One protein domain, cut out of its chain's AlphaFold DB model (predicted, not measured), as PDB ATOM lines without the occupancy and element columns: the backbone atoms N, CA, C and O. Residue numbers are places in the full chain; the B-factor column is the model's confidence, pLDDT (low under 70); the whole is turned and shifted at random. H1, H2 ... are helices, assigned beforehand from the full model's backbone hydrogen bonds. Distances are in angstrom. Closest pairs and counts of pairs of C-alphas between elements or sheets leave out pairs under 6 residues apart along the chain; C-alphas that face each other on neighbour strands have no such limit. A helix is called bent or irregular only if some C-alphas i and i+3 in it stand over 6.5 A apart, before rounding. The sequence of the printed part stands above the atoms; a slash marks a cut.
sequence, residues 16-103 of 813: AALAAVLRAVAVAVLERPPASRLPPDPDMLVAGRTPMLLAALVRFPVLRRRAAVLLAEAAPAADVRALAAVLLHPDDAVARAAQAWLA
ATOM      1  N   ALA A  16     126.801 124.854  86.468       76.81
ATOM      2  CA  ALA A  16     127.023 125.984  87.361       76.81
ATOM      3  C   ALA A  16     125.780 126.295  88.212       76.81
ATOM      4  O   ALA A  16     125.891 126.485  89.426       76.81
ATOM      5  N   ALA A  17     124.587 126.267  87.611       80.81
ATOM      6  CA  ALA A  17     123.341 126.530  88.325       80.81
ATOM      7  C   ALA A  17     123.012 125.422  89.335       80.81
ATOM      8  O   ALA A  17     122.615 125.699  90.470       80.81
ATOM      9  N   LEU A  18     123.236 124.157  88.962       84.94
ATOM     10  CA  LEU A  18     123.057 123.021  89.866       84.94
ATOM     11  C   LEU A  18     124.059 123.050  91.028       84.94
ATOM     12  O   LEU A  18     123.671 122.802  92.171       84.94
ATOM     13  N   ALA A  19     125.323 123.387  90.759       84.50
ATOM     14  CA  ALA A  19     126.337 123.532  91.799       84.50
ATOM     15  C   ALA A  19     125.962 124.629  92.806       84.50
ATOM     16  O   ALA A  19     126.059 124.398  94.010       84.50
ATOM     17  N   ALA A  20     125.448 125.773  92.342       86.44
ATOM     18  CA  ALA A  20     124.998 126.860  93.211       86.44
ATOM     19  C   ALA A  20     123.849 126.435  94.142       86.44
ATOM     20  O   ALA A  20     123.887 126.715  95.344       86.44
ATOM     21  N   VAL A  21     122.861 125.694  93.621       88.12
ATOM     22  CA  VAL A  21     121.765 125.161  94.449       88.12
ATOM     23  C   VAL A  21     122.296 124.148  95.464       88.12
ATOM     24  O   VAL A  21     122.000 124.250  96.653       88.12
ATOM     25  N   LEU A  22     123.123 123.194  95.031       89.69
ATOM     26  CA  LEU A  22     123.682 122.162  95.908       89.69
ATOM     27  C   LEU A  22     124.622 122.724  96.973       89.69
ATOM     28  O   LEU A  22     124.689 122.163  98.066       89.69
ATOM     29  N   ARG A  23     125.299 123.838  96.699       90.62
ATOM     30  CA  ARG A  23     126.139 124.536  97.672       90.62
ATOM     31  C   ARG A  23     125.314 125.097  98.825       90.62
ATOM     32  O   ARG A  23     125.678 124.897  99.979       90.62
ATOM     33  N   ALA A  24     124.164 125.714  98.551       89.88
ATOM     34  CA  ALA A  24     123.259 126.181  99.605       89.88
ATOM     35  C   ALA A  24     122.688 125.024 100.442       89.88
ATOM     36  O   ALA A  24     122.509 125.140 101.654       89.88
ATOM     37  N   VAL A  25     122.463 123.871  99.810       89.69
ATOM     38  CA  VAL A  25     122.054 122.636 100.494       89.69
ATOM     39  C   VAL A  25     123.185 122.079 101.350       89.69
ATOM     40  O   VAL A  25     122.942 121.656 102.475       89.69
ATOM     41  N   ALA A  26     124.419 122.107 100.850       89.19
ATOM     42  CA  ALA A  26     125.603 121.712 101.595       89.19
ATOM     43  C   ALA A  26     125.797 122.591 102.838       89.19
ATOM     44  O   ALA A  26     125.985 122.051 103.923       89.19
ATOM     45  N   VAL A  27     125.640 123.914 102.717       88.56
ATOM     46  CA  VAL A  27     125.650 124.838 103.866       88.56
ATOM     47  C   VAL A  27     124.551 124.468 104.867       88.56
ATOM     48  O   VAL A  27     124.846 124.248 106.038       88.56
ATOM     49  N   ALA A  28     123.309 124.276 104.413       87.50
ATOM     50  CA  ALA A  28     122.201 123.876 105.288       87.50
ATOM     51  C   ALA A  28     122.418 122.510 105.978       87.50
ATOM     52  O   ALA A  28     121.907 122.273 107.073       87.50
ATOM     53  N   VAL A  29     123.149 121.588 105.342       84.56
ATOM     54  CA  VAL A  29     123.533 120.288 105.916       84.56
ATOM     55  C   VAL A  29     124.633 120.452 106.964       84.56
ATOM     56  O   VAL A  29     124.560 119.818 108.015       84.56
ATOM     57  N   LEU A  30     125.627 121.299 106.689       82.38
ATOM     58  CA  LEU A  30     126.766 121.553 107.573       82.38
ATOM     59  C   LEU A  30     126.384 122.372 108.816       82.38
ATOM     60  O   LEU A  30     127.025 122.229 109.851       82.38
ATOM     61  N   GLU A  31     125.293 123.137 108.762       82.94
ATOM     62  CA  GLU A  31     124.699 123.812 109.927       82.94
ATOM     63  C   GLU A  31     124.043 122.840 110.947       82.94
ATOM     64  O   GLU A  31     123.630 123.273 112.023       82.94
ATOM     65  N   ARG A  32     123.934 121.525 110.662       71.81
ATOM     66  CA  ARG A  32     123.322 120.528 111.571       71.81
ATOM     67  C   ARG A  32     124.365 119.708 112.357       71.81
ATOM     68  O   ARG A  32     125.308 119.185 111.762       71.81
ATOM     69  N   PRO A  33     124.152 119.427 113.657       51.81
ATOM     70  CA  PRO A  33     124.866 118.349 114.345       51.81
ATOM     71  C   PRO A  33     124.207 117.014 113.939       51.81
ATOM     72  O   PRO A  33     122.980 116.931 114.020       51.81
ATOM     73  N   PRO A  34     124.911 115.966 113.456       53.66
ATOM     74  CA  PRO A  34     126.336 115.653 113.506       53.66
ATOM     75  C   PRO A  34     126.936 115.541 112.086       53.66
ATOM     76  O   PRO A  34     127.027 114.453 111.515       53.66
ATOM     77  N   ALA A  35     127.357 116.654 111.488       50.69
ATOM     78  CA  ALA A  35     128.035 116.632 110.188       50.69
ATOM     79  C   ALA A  35     129.554 116.350 110.280       50.69
ATOM     80  O   ALA A  35     130.248 116.468 109.280       50.69
ATOM     81  N   SER A  36     130.090 115.935 111.438       49.66
ATOM     82  CA  SER A  36     131.541 115.783 111.690       49.66
ATOM     83  C   SER A  36     132.259 114.728 110.830       49.66
ATOM     84  O   SER A  36     133.484 114.663 110.833       49.66
ATOM     85  N   ARG A  37     131.514 113.911 110.071       59.34
ATOM     86  CA  ARG A  37     132.044 112.958 109.074       59.34
ATOM     87  C   ARG A  37     132.014 113.494 107.635       59.34
ATOM     88  O   ARG A  37     132.430 112.788 106.714       59.34
ATOM     89  N   LEU A  38     131.474 114.692 107.420       67.56
ATOM     90  CA  LEU A  38     131.381 115.347 106.120       67.56
ATOM     91  C   LEU A  38     132.489 116.405 105.986       67.56
ATOM     92  O   LEU A  38     132.857 117.019 106.987       67.56
ATOM     93  N   PRO A  39     133.038 116.622 104.774       74.06
ATOM     94  CA  PRO A  39     133.940 117.738 104.512       74.06
ATOM     95  C   PRO A  39     133.362 119.056 105.056       74.06
ATOM     96  O   PRO A  39     132.198 119.339 104.773       74.06
ATOM     97  N   PRO A  40     134.141 119.854 105.811       75.19
ATOM     98  CA  PRO A  40     133.652 121.098 106.410       75.19
ATOM     99  C   PRO A  40     133.424 122.206 105.373       75.19
ATOM    100  O   PRO A  40     132.755 123.191 105.665       75.19
ATOM    101  N   ASP A  41     133.977 122.044 104.172       83.38
ATOM    102  CA  ASP A  41     133.802 122.954 103.047       83.38
ATOM    103  C   ASP A  41     132.586 122.531 102.191       83.38
ATOM    104  O   ASP A  41     132.576 121.412 101.653       83.38
ATOM    105  N   PRO A  42     131.566 123.403 102.031       84.81
ATOM    106  CA  PRO A  42     130.429 123.164 101.147       84.81
ATOM    107  C   PRO A  42     130.831 122.784  99.719       84.81
ATOM    108  O   PRO A  42     130.184 121.924  99.124       84.81
ATOM    109  N   ASP A  43     131.906 123.361  99.179       84.69
ATOM    110  CA  ASP A  43     132.340 123.114  97.802       84.69
ATOM    111  C   ASP A  43     132.972 121.718  97.658       84.69
ATOM    112  O   ASP A  43     132.668 120.980  96.714       84.69
ATOM    113  N   MET A  44     133.733 121.267  98.664       80.00
ATOM    114  CA  MET A  44     134.195 119.874  98.751       80.00
ATOM    115  C   MET A  44     133.038 118.882  98.910       80.00
ATOM    116  O   MET A  44     133.088 117.764  98.385       80.00
ATOM    117  N   LEU A  45     131.983 119.272  99.632       81.62
ATOM    118  CA  LEU A  45     130.802 118.436  99.814       81.62
ATOM    119  C   LEU A  45     130.018 118.286  98.506       81.62
ATOM    120  O   LEU A  45     129.595 117.178  98.167       81.62
ATOM    121  N   VAL A  46     129.877 119.370  97.741       84.88
ATOM    122  CA  VAL A  46     129.254 119.346  96.412       84.88
ATOM    123  C   VAL A  46     130.064 118.475  95.454       84.88
ATOM    124  O   VAL A  46     129.467 117.622  94.801       84.88
ATOM    125  N   ALA A  47     131.394 118.607  95.427       78.06
ATOM    126  CA  ALA A  47     132.267 117.848  94.525       78.06
ATOM    127  C   ALA A  47     132.335 116.341  94.844       78.06
ATOM    128  O   ALA A  47     132.380 115.512  93.938       78.06
ATOM    129  N   GLY A  48     132.338 115.967  96.129       72.62
ATOM    130  CA  GLY A  48     132.531 114.575  96.556       72.62
ATOM    131  C   GLY A  48     131.252 113.811  96.911       72.62
ATOM    132  O   GLY A  48     131.288 112.584  97.033       72.62
ATOM    133  N   ARG A  49     130.128 114.504  97.150       81.62
ATOM    134  CA  ARG A  49     128.912 113.916  97.750       81.62
ATOM    135  C   ARG A  49     127.602 114.396  97.106       81.62
ATOM    136  O   ARG A  49     126.551 114.314  97.744       81.62
ATOM    137  N   THR A  50     127.608 114.804  95.834       80.06
ATOM    138  CA  THR A  50     126.395 115.239  95.103       80.06
ATOM    139  C   THR A  50     125.187 114.291  95.246       80.06
ATOM    140  O   THR A  50     124.097 114.773  95.565       80.06
ATOM    141  N   PRO A  51     125.323 112.950  95.107       79.88
ATOM    142  CA  PRO A  51     124.175 112.044  95.225       79.88
ATOM    143  C   PRO A  51     123.559 112.031  96.630       79.88
ATOM    144  O   PRO A  51     122.348 111.877  96.782       79.88
ATOM    145  N   MET A  52     124.387 112.226  97.660       85.19
ATOM    146  CA  MET A  52     123.946 112.311  99.051       85.19
ATOM    147  C   MET A  52     123.145 113.595  99.291       85.19
ATOM    148  O   MET A  52     122.089 113.534  99.916       85.19
ATOM    149  N   LEU A  53     123.617 114.737  98.778       84.38
ATOM    150  CA  LEU A  53     122.925 116.025  98.904       84.38
ATOM    151  C   LEU A  53     121.556 115.991  98.212       84.38
ATOM    152  O   LEU A  53     120.556 116.391  98.804       84.38
ATOM    153  N   LEU A  54     121.488 115.416  97.009       83.69
ATOM    154  CA  LEU A  54     120.230 115.231  96.283       83.69
ATOM    155  C   LEU A  54     119.252 114.308  97.033       83.69
ATOM    156  O   LEU A  54     118.063 114.606  97.113       83.69
ATOM    157  N   ALA A  55     119.737 113.221  97.641       80.19
ATOM    158  CA  ALA A  55     118.900 112.339  98.457       80.19
ATOM    159  C   ALA A  55     118.427 113.008  99.761       80.19
ATOM    160  O   ALA A  55     117.306 112.766 100.219       80.19
ATOM    161  N   ALA A  56     119.255 113.870 100.356       78.62
ATOM    162  CA  ALA A  56     118.916 114.609 101.567       78.62
ATOM    163  C   ALA A  56     117.767 115.603 101.335       78.62
ATOM    164  O   ALA A  56     116.919 115.757 102.216       78.62
ATOM    165  N   LEU A  57     117.690 116.210 100.144       81.50
ATOM    166  CA  LEU A  57     116.593 117.104  99.763       81.50
ATOM    167  C   LEU A  57     115.236 116.411  99.798       81.50
ATOM    168  O   LEU A  57     114.279 116.986 100.303       81.50
ATOM    169  N   VAL A  58     115.147 115.170  99.324       79.50
ATOM    170  CA  VAL A  58     113.897 114.397  99.368       79.50
ATOM    171  C   VAL A  58     113.573 113.929 100.784       79.50
ATOM    172  O   VAL A  58     112.413 113.924 101.185       79.50
ATOM    173  N   ARG A  59     114.591 113.536 101.553       79.06
ATOM    174  CA  ARG A  59     114.410 112.919 102.873       79.06
ATOM    175  C   ARG A  59     114.098 113.920 103.985       79.06
ATOM    176  O   ARG A  59     113.498 113.537 104.986       79.06
ATOM    177  N   PHE A  60     114.516 115.177 103.842       82.94
ATOM    178  CA  PHE A  60     114.419 116.170 104.911       82.94
ATOM    179  C   PHE A  60     113.836 117.500 104.402       82.94
ATOM    180  O   PHE A  60     114.586 118.390 103.996       82.94
ATOM    181  N   PRO A  61     112.508 117.706 104.511       83.75
ATOM    182  CA  PRO A  61     111.848 118.953 104.102       83.75
ATOM    183  C   PRO A  61     112.402 120.211 104.790       83.75
ATOM    184  O   PRO A  61     112.411 121.300 104.218       83.75
ATOM    185  N   VAL A  62     112.911 120.059 106.017       80.50
ATOM    186  CA  VAL A  62     113.569 121.132 106.781       80.50
ATOM    187  C   VAL A  62     114.823 121.652 106.064       80.50
ATOM    188  O   VAL A  62     115.052 122.858 106.057       80.50
ATOM    189  N   LEU A  63     115.595 120.774 105.407       84.00
ATOM    190  CA  LEU A  63     116.785 121.174 104.647       84.00
ATOM    191  C   LEU A  63     116.417 121.977 103.400       84.00
ATOM    192  O   LEU A  63     117.094 122.953 103.097       84.00
ATOM    193  N   ARG A  64     115.323 121.616 102.712       88.69
ATOM    194  CA  ARG A  64     114.842 122.364 101.538       88.69
ATOM    195  C   ARG A  64     114.462 123.793 101.907       88.69
ATOM    196  O   ARG A  64     114.905 124.731 101.252       88.69
ATOM    197  N   ARG A  65     113.716 123.962 103.007       85.44
ATOM    198  CA  ARG A  65     113.341 125.287 103.525       85.44
ATOM    199  C   ARG A  65     114.561 126.125 103.896       85.44
ATOM    200  O   ARG A  65     114.633 127.283 103.506       85.44
ATOM    201  N   ARG A  66     115.532 125.541 104.607       89.44
ATOM    202  CA  ARG A  66     116.749 126.264 105.002       89.44
ATOM    203  C   ARG A  66     117.603 126.651 103.794       89.44
ATOM    204  O   ARG A  66     118.007 127.802 103.695       89.44
ATOM    205  N   ALA A  67     117.813 125.732 102.852       88.31
ATOM    206  CA  ALA A  67     118.551 126.011 101.624       88.31
ATOM    207  C   ALA A  67     117.863 127.079 100.756       88.31
ATOM    208  O   ALA A  67     118.548 127.910 100.170       88.31
ATOM    209  N   ALA A  68     116.526 127.105 100.710       87.94
ATOM    210  CA  ALA A  68     115.774 128.117  99.969       87.94
ATOM    211  C   ALA A  68     115.951 129.526 100.562       87.94
ATOM    212  O   ALA A  68     116.090 130.483  99.806       87.94
ATOM    213  N   VAL A  69     116.004 129.646 101.895       87.62
ATOM    214  CA  VAL A  69     116.311 130.913 102.585       87.62
ATOM    215  C   VAL A  69     117.730 131.379 102.254       87.62
ATOM    216  O   VAL A  69     117.903 132.505 101.800       87.62
ATOM    217  N   LEU A  70     118.720 130.489 102.378       86.94
ATOM    218  CA  LEU A  70     120.122 130.794 102.061       86.94
ATOM    219  C   LEU A  70     120.310 131.222 100.595       86.94
ATOM    220  O   LEU A  70     121.091 132.122 100.297       86.94
ATOM    221  N   LEU A  71     119.579 130.596  99.666       87.81
ATOM    222  CA  LEU A  71     119.575 130.993  98.258       87.81
ATOM    223  C   LEU A  71     118.879 132.333  98.035       87.81
ATOM    224  O   LEU A  71     119.361 133.108  97.225       87.81
ATOM    225  N   ALA A  72     117.775 132.631  98.720       84.19
ATOM    226  CA  ALA A  72     117.088 133.913  98.570       84.19
ATOM    227  C   ALA A  72     117.953 135.092  99.055       84.19
ATOM    228  O   ALA A  72     118.004 136.125  98.389       84.19
ATOM    229  N   GLU A  73     118.680 134.911 100.161       83.56
ATOM    230  CA  GLU A  73     119.620 135.895 100.719       83.56
ATOM    231  C   GLU A  73     120.800 136.192  99.775       83.56
ATOM    232  O   GLU A  73     121.322 137.305  99.766       83.56
ATOM    233  N   ALA A  74     121.187 135.228  98.935       79.56
ATOM    234  CA  ALA A  74     122.309 135.349  98.003       79.56
ATOM    235  C   ALA A  74     121.968 136.036  96.661       79.56
ATOM    236  O   ALA A  74     122.851 136.165  95.815       79.56
ATOM    237  N   ALA A  75     120.710 136.446  96.436       79.81
ATOM    238  CA  ALA A  75     120.226 137.091  95.203       79.81
ATOM    239  C   ALA A  75     120.719 136.434  93.879       79.81
ATOM    240  O   ALA A  75     121.319 137.101  93.033       79.81
ATOM    241  N   PRO A  76     120.476 135.127  93.658       81.31
ATOM    242  CA  PRO A  76     121.145 134.357  92.617       81.31
ATOM    243  C   PRO A  76     120.553 134.652  91.238       81.31
ATOM    244  O   PRO A  76     119.431 135.151  91.138       81.31
ATOM    245  N   ALA A  77     121.280 134.321  90.170       85.75
ATOM    246  CA  ALA A  77     120.838 134.515  88.789       85.75
ATOM    247  C   ALA A  77     119.510 133.785  88.464       85.75
ATOM    248  O   ALA A  77     119.044 132.910  89.199       85.75
ATOM    249  N   ALA A  78     118.835 134.209  87.390       81.56
ATOM    250  CA  ALA A  78     117.464 133.785  87.082       81.56
ATOM    251  C   ALA A  78     117.316 132.269  86.842       81.56
ATOM    252  O   ALA A  78     116.315 131.674  87.238       81.56
ATOM    253  N   ASP A  79     118.331 131.656  86.250       80.81
ATOM    254  CA  ASP A  79     118.493 130.221  86.014       80.81
ATOM    255  C   ASP A  79     118.633 129.417  87.321       80.81
ATOM    256  O   ASP A  79     117.949 128.409  87.506       80.81
ATOM    257  N   VAL A  80     119.427 129.907  88.278       86.12
ATOM    258  CA  VAL A  80     119.560 129.310  89.618       86.12
ATOM    259  C   VAL A  80     118.236 129.387  90.378       86.12
ATOM    260  O   VAL A  80     117.836 128.415  91.020       86.12
ATOM    261  N   ARG A  81     117.514 130.514  90.282       83.81
ATOM    262  CA  ARG A  81     116.186 130.672  90.906       83.81
ATOM    263  C   ARG A  81     115.166 129.695  90.330       83.81
ATOM    264  O   ARG A  81     114.426 129.078  91.094       83.81
ATOM    265  N   ALA A  82     115.146 129.528  89.008       82.00
ATOM    266  CA  ALA A  82     114.255 128.584  88.343       82.00
ATOM    267  C   ALA A  82     114.541 127.135  88.772       82.00
ATOM    268  O   ALA A  82     113.616 126.386  89.080       82.00
ATOM    269  N   LEU A  83     115.820 126.754  88.871       84.62
ATOM    270  CA  LEU A  83     116.218 125.415  89.306       84.62
ATOM    271  C   LEU A  83     115.934 125.174  90.802       84.62
ATOM    272  O   LEU A  83     115.449 124.104  91.180       84.62
ATOM    273  N   ALA A  84     116.175 126.175  91.653       86.88
ATOM    274  CA  ALA A  84     115.882 126.117  93.084       86.88
ATOM    275  C   ALA A  84     114.379 125.977  93.368       86.88
ATOM    276  O   ALA A  84     114.003 125.207  94.251       86.88
ATOM    277  N   ALA A  85     113.518 126.650  92.595       85.44
ATOM    278  CA  ALA A  85     112.061 126.562  92.736       85.44
ATOM    279  C   ALA A  85     111.528 125.129  92.563       85.44
ATOM    280  O   ALA A  85     110.504 124.777  93.144       85.44
ATOM    281  N   VAL A  86     112.243 124.293  91.803       86.00
ATOM    282  CA  VAL A  86     111.871 122.900  91.542       86.00
ATOM    283  C   VAL A  86     112.576 121.938  92.512       86.00
ATOM    284  O   VAL A  86     111.929 121.063  93.086       86.00
ATOM    285  N   LEU A  87     113.883 122.105  92.759       85.56
ATOM    286  CA  LEU A  87     114.655 121.205  93.635       85.56
ATOM    287  C   LEU A  87     114.395 121.412  95.132       85.56
ATOM    288  O   LEU A  87     114.503 120.466  95.914       85.56
ATOM    289  N   LEU A  88     114.059 122.636  95.541       88.19
ATOM    290  CA  LEU A  88     113.787 122.996  96.935       88.19
ATOM    291  C   LEU A  88     112.291 123.175  97.206       88.19
ATOM    292  O   LEU A  88     111.910 123.701  98.253       88.19
ATOM    293  N   HIS A  89     111.445 122.720  96.277       88.81
ATOM    294  CA  HIS A  89     110.000 122.850  96.377       88.81
ATOM    295  C   HIS A  89     109.484 122.250  97.704       88.81
ATOM    296  O   HIS A  89     109.955 121.188  98.130       88.81
ATOM    297  N   PRO A  90     108.531 122.900  98.402       80.12
ATOM    298  CA  PRO A  90     108.038 122.405  99.687       80.12
ATOM    299  C   PRO A  90     107.322 121.053  99.567       80.12
ATOM    300  O   PRO A  90     107.411 120.255 100.497       80.12
ATOM    301  N   ASP A  91     106.698 120.765  98.423       83.94
ATOM    302  CA  ASP A  91     106.085 119.464  98.111       83.94
ATOM    303  C   ASP A  91     107.141 118.383  97.791       83.94
ATOM    304  O   ASP A  91     107.941 118.519  96.859       83.94
ATOM    305  N   ASP A  92     107.111 117.282  98.547       79.19
ATOM    306  CA  ASP A  92     108.010 116.137  98.388       79.19
ATOM    307  C   ASP A  92     107.862 115.422  97.033       79.19
ATOM    308  O   ASP A  92     108.831 114.846  96.534       79.19
ATOM    309  N   ALA A  93     106.666 115.413  96.436       78.69
ATOM    310  CA  ALA A  93     106.430 114.775  95.142       78.69
ATOM    311  C   ALA A  93     107.154 115.521  94.013       78.69
ATOM    312  O   ALA A  93     107.794 114.892  93.168       78.69
ATOM    313  N   VAL A  94     107.133 116.857  94.062       79.75
ATOM    314  CA  VAL A  94     107.829 117.729  93.106       79.75
ATOM    315  C   VAL A  94     109.347 117.581  93.248       79.75
ATOM    316  O   VAL A  94     110.037 117.353  92.255       79.75
ATOM    317  N   ALA A  95     109.865 117.587  94.482       78.12
ATOM    318  CA  ALA A  95     111.294 117.396  94.745       78.12
ATOM    319  C   ALA A  95     111.804 116.010  94.287       78.12
ATOM    320  O   ALA A  95     112.899 115.897  93.730       78.12
ATOM    321  N   ARG A  96     111.003 114.946  94.459       79.44
ATOM    322  CA  ARG A  96     111.331 113.592  93.969       79.44
ATOM    323  C   ARG A  96     111.378 113.511  92.446       79.44
ATOM    324  O   ARG A  96     112.310 112.916  91.901       79.44
ATOM    325  N   ALA A  97     110.405 114.109  91.760       78.81
ATOM    326  CA  ALA A  97     110.379 114.148  90.299       78.81
ATOM    327  C   ALA A  97     111.599 114.901  89.737       78.81
ATOM    328  O   ALA A  97     112.246 114.435  88.797       78.81
ATOM    329  N   ALA A  98     111.972 116.011  90.378       79.56
ATOM    330  CA  ALA A  98     113.152 116.797  90.039       79.56
ATOM    331  C   ALA A  98     114.465 116.015  90.231       79.56
ATOM    332  O   ALA A  98     115.346 116.052  89.373       79.56
ATOM    333  N   GLN A  99     114.587 115.243  91.316       77.31
ATOM    334  CA  GLN A  99     115.754 114.387  91.549       77.31
ATOM    335  C   GLN A  99     115.885 113.284  90.483       77.31
ATOM    336  O   GLN A  99     116.987 113.008  90.010       77.31
ATOM    337  N   ALA A 100     114.775 112.662  90.080       73.81
ATOM    338  CA  ALA A 100     114.769 111.623  89.047       73.81
ATOM    339  C   ALA A 100     115.155 112.165  87.655       73.81
ATOM    340  O   ALA A 100     115.731 111.444  86.831       73.81
ATOM    341  N   TRP A 101     114.869 113.442  87.399       74.31
ATOM    342  CA  TRP A 101     115.286 114.140  86.185       74.31
ATOM    343  C   TRP A 101     116.814 114.334  86.112       74.31
ATOM    344  O   TRP A 101     117.382 114.219  85.025       74.31
ATOM    345  N   LEU A 102     117.485 114.498  87.261       71.56
ATOM    346  CA  LEU A 102     118.941 114.686  87.388       71.56
ATOM    347  C   LEU A 102     119.778 113.389  87.352       71.56
ATOM    348  O   LEU A 102     121.007 113.458  87.319       71.56
ATOM    349  N   ALA A 103     119.162 112.204  87.390       59.62
ATOM    350  CA  ALA A 103     119.899 110.938  87.405       59.62
ATOM    351  C   ALA A 103     120.525 110.614  86.026       59.62
ATOM    352  O   ALA A 103     119.821 110.707  85.012       59.62
TER     353      ALA A 103
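AT A GLANCE: This is residues 16 to 103 of the 813 residues of the protein "MBL fold metallo-hydrolase" of Actinomadura syzygii (UniProt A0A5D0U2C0). Five helices form a compact, crossed cluster: H1 runs near the middle, the kinked H2 crosses it on one side, and H3 and H4 run side by side in opposite ways on another. H5 lies toward the far ends of H2 and H4, packing on both and staying away from H1. The printed part has 88 residues with five named helices, H1 to H5 in order, and no named strand; its class is all helix. It is compact, with a radius of gyration of the C-alphas of 11.8 A, and rounded, spanning 31 by 26 by 22 A.

IN THESE COORDINATES: H1, residues 16 to 30, begins at C-alpha 16, (127.023, 125.984, 87.361), and is 20.7 A long from first to last C-alpha. H2, residues 42 to 59, spans 19.1 A; it has a kink of 100 degrees near residue 49 and is irregular, with C-alphas 48 and 51 being 8.8 A apart. H3, residues 61 to 73, spans 18.9 A from C-alpha 61 at (111.848, 118.953, 104.102). H4, residues 78 to 87, spans 14.5 A. H5, residues 92 to 101, spans 14.3 A and ends at C-alpha 101, (115.286, 114.140, 86.185).

HOW THE PARTS SIT: H1 touches H2 about perpendicular, at 78 degrees; their closest C-alphas, of Ala 26 and Pro 42, are 5.1 A apart. H1 touches H3 at a steep tilt of 61 degrees, opposite ways, closest at the C-alphas of Val 25 and Ala 67, 5.0 A. With residues 17 to 21 alone H1 touches H4, at a steep tilt of 52 degrees, the same way; the closest C-alphas, of Ala 17 and Val 80, are 4.9 A apart. H3 and H4 are close but not clearly touching, at a shallow tilt of 11 degrees, opposite ways; their closest C-alphas, of Ala 68 and Ala 84, are 7.2 A apart. H2 and H3 only just touch, and only at the corner by their link, with 3 pairs of C-alphas within 8 A; the closest, of Leu 57 and Arg 64, are 5.8 A apart. H5 touches H4 at a steep tilt of 64 degrees, the closest C-alphas being those of Leu 87 and Ala 95, 5.2 A. H2 touches H5 with residues 54 to 58 alone, closest at the C-alphas of Val 58 and Arg 96, 6.0 A. H1 and H5 are apart. Every O i to N i+4 pair is within hydrogen-bond range in H1, H3 and H5; in H2 it is 10 of 14 and in H4 5 of 6.

THE WHOLE: The two C-alphas farthest apart, of Arg 37 and Ala 78, are 33.6 A from each other. The printed part has no cut. The link from H1 to H2, 11 residues, is long; the other three links are tight. The mean pLDDT of the printed part is 80.6, and residues 33 to 38 and residue 103 are under 70.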